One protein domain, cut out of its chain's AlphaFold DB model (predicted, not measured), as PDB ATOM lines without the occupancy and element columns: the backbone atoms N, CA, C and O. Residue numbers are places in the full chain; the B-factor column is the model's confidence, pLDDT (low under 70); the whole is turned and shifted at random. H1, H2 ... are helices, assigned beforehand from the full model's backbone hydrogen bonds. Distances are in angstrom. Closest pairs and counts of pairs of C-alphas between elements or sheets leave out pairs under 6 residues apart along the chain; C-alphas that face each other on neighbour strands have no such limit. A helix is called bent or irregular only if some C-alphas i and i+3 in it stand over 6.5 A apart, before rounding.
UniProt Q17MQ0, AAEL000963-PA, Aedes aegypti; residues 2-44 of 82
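This is residues 2 to 44 of the 82 residues of the protein "AAEL000963-PA" of Aedes aegypti (UniProt Q17MQ0). Two helices follow end to end as one long bent rod, with H1 the longer arm, H2 the shorter, and a corner at the link of residues 26 and 27 between them. Neither helix folds back on the other. The printed part has 43 residues, with H1 then H2 and no named strand; its class is all helix. It is extended, with a radius of gyration of the C-alphas of 18.3 A and spans of 60 by 14 by 9 A.

Find C-alpha 3 at (124.268, 17.720, 63.719); from there H1, residues 3 to 25, runs 32.7 A to C-alpha 25 at (102.690, 34.549, 81.629). Near residue 16 it has a kink of 27 degrees. It is neither bent nor irregular, but only just: C-alphas 15 and 18 are 6.5 A apart. Next, H2, residues 28 to 42, runs 20.9 A to C-alpha 42 at (94.188, 40.461, 102.918).

H1 and H2 meet only through their tight link. In H2 every O i to N i+4 pair is within hydrogen-bond range; in H1, 17 of 19 are.

Residues 2 to 44 stand free. The C-alphas of Gly 2 and Pro 44, the two farthest apart, are 60.4 A apart. The printed part has no cut. Look for pLDDT under 70 at residues 28 to 31.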
ATOM      1  N   GLY A   2     123.751  16.171  59.734       70.06
ATOM      2  CA  GLY A   2     122.523  16.490  60.499       70.06
ATOM      3  C   GLY A   2     122.745  17.191  61.846       70.06
ATOM      4  O   GLY A   2     121.814  17.772  62.386       70.06
ATOM      5  N   GLY A   3     123.971  17.168  62.387       82.12
ATOM      6  CA  GLY A   3     124.268  17.720  63.719       82.12
ATOM      7  C   GLY A   3     124.085  19.238  63.807       82.12
ATOM      8  O   GLY A   3     123.417  19.716  64.715       82.12
ATOM      9  N   TRP A   4     124.585  19.977  62.813       89.31
ATOM     10  CA  TRP A   4     124.503  21.445  62.786       89.31
ATOM     11  C   TRP A   4     123.053  21.958  62.752       89.31
ATOM     12  O   TRP A   4     122.711  22.937  63.408       89.31
ATOM     13  N   MET A   5     122.163  21.252  62.049       85.19
ATOM     14  CA  MET A   5     120.747  21.614  61.975       85.19
ATOM     15  C   MET A   5     120.028  21.388  63.315       85.19
ATOM     16  O   MET A   5     119.165  22.175  63.700       85.19
ATOM     17  N   MET A   6     120.437  20.363  64.071       90.19
ATOM     18  CA  MET A   6     119.940  20.108  65.428       90.19
ATOM     19  C   MET A   6     120.453  21.138  66.444       90.19
ATOM     20  O   MET A   6     119.741  21.473  67.389       90.19
ATOM     21  N   GLU A   7     121.664  21.665  66.263       90.50
ATOM     22  CA  GLU A   7     122.197  22.753  67.094       90.50
ATOM     23  C   GLU A   7     121.438  24.061  66.871       90.50
ATOM     24  O   GLU A   7     121.039  24.701  67.843       90.50
ATOM     25  N   ILE A   8     121.140  24.405  65.613       90.81
ATOM     26  CA  ILE A   8     120.311  25.574  65.284       90.81
ATOM     27  C   ILE A   8     118.914  25.436  65.896       90.81
ATOM     28  O   ILE A   8     118.420  26.385  66.501       90.81
ATOM     29  N   GLY A   9     118.298  24.253  65.810       92.25
ATOM     30  CA  GLY A   9     117.005  23.990  66.449       92.25
ATOM     31  C   GLY A   9     117.041  24.178  67.969       92.25
ATOM     32  O   GLY A   9     116.127  24.766  68.545       92.25
ATOM     33  N   ARG A  10     118.126  23.749  68.625       88.75
ATOM     34  CA  ARG A  10     118.312  23.917  70.075       88.75
ATOM     35  C   ARG A  10     118.480  25.389  70.462       88.75
ATOM     36  O   ARG A  10     117.858  25.839  71.419       88.75
ATOM     37  N   MET A  11     119.261  26.144  69.691       93.06
ATOM     38  CA  MET A  11     119.434  27.589  69.880       93.06
ATOM     39  C   MET A  11     118.126  28.350  69.661       93.06
ATOM     40  O   MET A  11     117.777  29.218  70.457       93.06
ATOM     41  N   ALA A  12     117.371  27.996  68.619       92.56
ATOM     42  CA  ALA A  12     116.064  28.582  68.353       92.56
ATOM     43  C   ALA A  12     115.095  28.309  69.510       92.56
ATOM     44  O   ALA A  12     114.416  29.231  69.959       92.56
ATOM     45  N   LEU A  13     115.082  27.087  70.054       93.88
ATOM     46  CA  LEU A  13     114.270  26.754  71.222       93.88
ATOM     47  C   LEU A  13     114.680  27.594  72.435       93.88
ATOM     48  O   LEU A  13     113.823  28.218  73.045       93.88
ATOM     49  N   TYR A  14     115.973  27.688  72.753       92.19
ATOM     50  CA  TYR A  14     116.435  28.488  73.891       92.19
ATOM     51  C   TYR A  14     116.161  29.986  73.754       92.19
ATOM     52  O   TYR A  14     115.957  30.646  74.768       92.19
ATOM     53  N   MET A  15     116.135  30.532  72.537       91.56
ATOM     54  CA  MET A  15     115.796  31.941  72.313       91.56
ATOM     55  C   MET A  15     114.286  32.190  72.337       91.56
ATOM     56  O   MET A  15     113.824  33.161  72.930       91.56
ATOM     57  N   THR A  16     113.502  31.318  71.699       93.69
ATOM     58  CA  THR A  16     112.047  31.499  71.561       93.69
ATOM     59  C   THR A  16     111.278  31.102  72.813       93.69
ATOM     60  O   THR A  16     110.290  31.751  73.144       93.69
ATOM     61  N   PHE A  17     111.742  30.091  73.546       92.12
ATOM     62  CA  PHE A  17     111.103  29.595  74.762       92.12
ATOM     63  C   PHE A  17     110.906  30.672  75.842       92.12
ATOM     64  O   PHE A  17     109.763  30.858  76.255       92.12
ATOM     65  N   PRO A  18     111.933  31.427  76.285       90.50
ATOM     66  CA  PRO A  18     111.745  32.447  77.314       90.50
ATOM     67  C   PRO A  18     110.855  33.599  76.835       90.50
ATOM     68  O   PRO A  18     110.094  34.137  77.631       90.50
ATOM     69  N   VAL A  19     110.890  33.950  75.545       88.69
ATOM     70  CA  VAL A  19     110.051  35.018  74.975       88.69
ATOM     71  C   VAL A  19     108.588  34.581  74.888       88.69
ATOM     72  O   VAL A  19     107.699  35.326  75.291       88.69
ATOM     73  N   ALA A  20     108.332  33.360  74.418       90.38
ATOM     74  CA  ALA A  20     106.990  32.788  74.358       90.38
ATOM     75  C   ALA A  20     106.409  32.590  75.763       90.38
ATOM     76  O   ALA A  20     105.258  32.941  76.016       90.38
ATOM     77  N   MET A  21     107.228  32.092  76.692       88.50
ATOM     78  CA  MET A  21     106.866  31.953  78.097       88.50
ATOM     79  C   MET A  21     106.541  33.323  78.705       88.50
ATOM     80  O   MET A  21     105.472  33.496  79.278       88.50
ATOM     81  N   PHE A  22     107.394  34.330  78.507       84.88
ATOM     82  CA  PHE A  22     107.128  35.692  78.967       84.88
ATOM     83  C   PHE A  22     105.818  36.248  78.397       84.88
ATOM     84  O   PHE A  22     105.040  36.850  79.128       84.88
ATOM     85  N   HIS A  23     105.531  36.005  77.119       84.12
ATOM     86  CA  HIS A  23     104.307  36.501  76.496       84.12
ATOM     87  C   HIS A  23     103.041  35.808  77.019       84.12
ATOM     88  O   HIS A  23     102.008  36.455  77.171       84.12
ATOM     89  N   TRP A  24     103.132  34.515  77.339       82.06
ATOM     90  CA  TRP A  24     102.032  33.752  77.925       82.06
ATOM     91  C   TRP A  24     101.765  34.138  79.385       82.06
ATOM     92  O   TRP A  24     100.618  34.325  79.781       82.06
ATOM     93  N   PHE A  25     102.818  34.282  80.194       77.81
ATOM     94  CA  PHE A  25     102.690  34.549  81.629       77.81
ATOM     95  C   PHE A  25     102.479  36.028  81.971       77.81
ATOM     96  O   PHE A  25     101.869  36.323  82.993       77.81
ATOM     97  N   ASN A  26     102.932  36.963  81.131       74.31
ATOM     98  CA  ASN A  26     102.765  38.399  81.370       74.31
ATOM     99  C   ASN A  26     101.434  38.953  80.826       74.31
ATOM    100  O   ASN A  26     101.307  40.160  80.609       74.31
ATOM    101  N   GLN A  27     100.442  38.096  80.555       75.62
ATOM    102  CA  GLN A  27      99.125  38.587  80.168       75.62
ATOM    103  C   GLN A  27      98.459  39.294  81.362       75.62
ATOM    104  O   GLN A  27      98.321  38.690  82.432       75.62
ATOM    105  N   PRO A  28      98.021  40.556  81.192       68.81
ATOM    106  CA  PRO A  28      97.499  41.374  82.286       68.81
ATOM    107  C   PRO A  28      96.277  40.746  82.976       68.81
ATOM    108  O   PRO A  28      96.110  40.913  84.180       68.81
ATOM    109  N   GLU A  29      95.485  39.936  82.268       69.31
ATOM    110  CA  GLU A  29      94.305  39.257  82.823       69.31
ATOM    111  C   GLU A  29      94.619  38.265  83.956       69.31
ATOM    112  O   GLU A  29      93.854  38.170  84.920       69.31
ATOM    113  N   TYR A  30      95.734  37.526  83.881       66.75
ATOM    114  CA  TYR A  30      96.127  36.614  84.967       66.75
ATOM    115  C   TYR A  30      96.631  37.387  86.184       66.75
ATOM    116  O   TYR A  30      96.336  37.021  87.324       66.75
ATOM    117  N   PHE A  31      97.354  38.480  85.939       68.88
ATOM    118  CA  PHE A  31      97.862  39.347  86.991       68.88
ATOM    119  C   PHE A  31      96.723  40.045  87.743       68.88
ATOM    120  O   PHE A  31      96.705  40.038  88.971       68.88
ATOM    121  N   GLU A  32      95.730  40.581  87.032       71.62
ATOM    122  CA  GLU A  32      94.585  41.255  87.646       71.62
ATOM    123  C   GLU A  32      93.774  40.324  88.543       71.62
ATOM    124  O   GLU A  32      93.451  40.702  89.670       71.62
ATOM    125  N   LYS A  33      93.488  39.093  88.097       76.94
ATOM    126  CA  LYS A  33      92.775  38.107  88.924       76.94
ATOM    127  C   LYS A  33      93.565  37.756  90.180       76.94
ATOM    128  O   LYS A  33      93.019  37.848  91.276       76.94
ATOM    129  N   TRP A  34      94.856  37.448  90.043       77.75
ATOM    130  CA  TRP A  34      95.702  37.098  91.184       77.75
ATOM    131  C   TRP A  34      95.851  38.248  92.191       77.75
ATOM    132  O   TRP A  34      95.701  38.042  93.399       77.75
ATOM    133  N   VAL A  35      96.082  39.480  91.722       76.19
ATOM    134  CA  VAL A  35      96.182  40.661  92.596       76.19
ATOM    135  C   VAL A  35      94.843  40.964  93.261       76.19
ATOM    136  O   VAL A  35      94.812  41.290  94.448       76.19
ATOM    137  N   THR A  36      93.734  40.847  92.529       75.31
ATOM    138  CA  THR A  36      92.391  41.111  93.067       75.31
ATOM    139  C   THR A  36      92.014  40.093  94.137       75.31
ATOM    140  O   THR A  36      91.533  40.477  95.203       75.31
ATOM    141  N   GLU A  37      92.281  38.809  93.902       78.19
ATOM    142  CA  GLU A  37      92.055  37.746  94.884       78.19
ATOM    143  C   GLU A  37      92.941  37.917  96.118       78.19
ATOM    144  O   GLU A  37      92.442  37.865  97.243       78.19
ATOM    145  N   THR A  38      94.227  38.212  95.923       76.31
ATOM    146  CA  THR A  38      95.169  38.457  97.023       76.31
ATOM    147  C   THR A  38      94.737  39.665  97.856       76.31
ATOM    148  O   THR A  38      94.669  39.584  99.082       76.31
ATOM    149  N   LYS A  39      94.360  40.778  97.212       76.56
ATOM    150  CA  LYS A  39      93.834  41.957  97.915       76.56
ATOM    151  C   LYS A  39      92.559  41.641  98.687       76.56
ATOM    152  O   LYS A  39      92.426  42.111  99.809       76.56
ATOM    153  N   ARG A  40      91.652  40.840  98.124       76.19
ATOM    154  CA  ARG A  40      90.389  40.458  98.774       76.19
ATOM    155  C   ARG A  40      90.588  39.526  99.972       76.19
ATOM    156  O   ARG A  40      89.787  39.570 100.899       76.19
ATOM    157  N   GLN A  41      91.629  38.692  99.963       74.69
ATOM    158  CA  GLN A  41      91.991  37.858 101.114       74.69
ATOM    159  C   GLN A  41      92.607  38.682 102.250       74.69
ATOM    160  O   GLN A  41      92.260  38.478 103.409       74.69
ATOM    161  N   ILE A  42      93.504  39.619 101.922       76.31
ATOM    162  CA  ILE A  42      94.188  40.461 102.918       76.31
ATOM    163  C   ILE A  42      93.239  41.525 103.487       76.31
ATOM    164  O   ILE A  42      93.263  41.809 104.682       76.31
ATOM    165  N   TYR A  43      92.389  42.096 102.635       72.19
ATOM    166  CA  TYR A  43      91.392  43.098 102.990       72.19
ATOM    167  C   TYR A  43      90.007  42.546 102.656       72.19
ATOM    168  O   TYR A  43      89.495  42.792 101.557       72.19
ATOM    169  N   PRO A  44      89.397  41.766 103.572       70.06
ATOM    170  CA  PRO A  44      88.025  41.332 103.383       70.06
ATOM    171  C   PRO A  44      87.125  42.561 103.171       70.06
ATOM    172  O   PRO A  44      87.359  43.605 103.787       70.06
TER     173      PRO A  44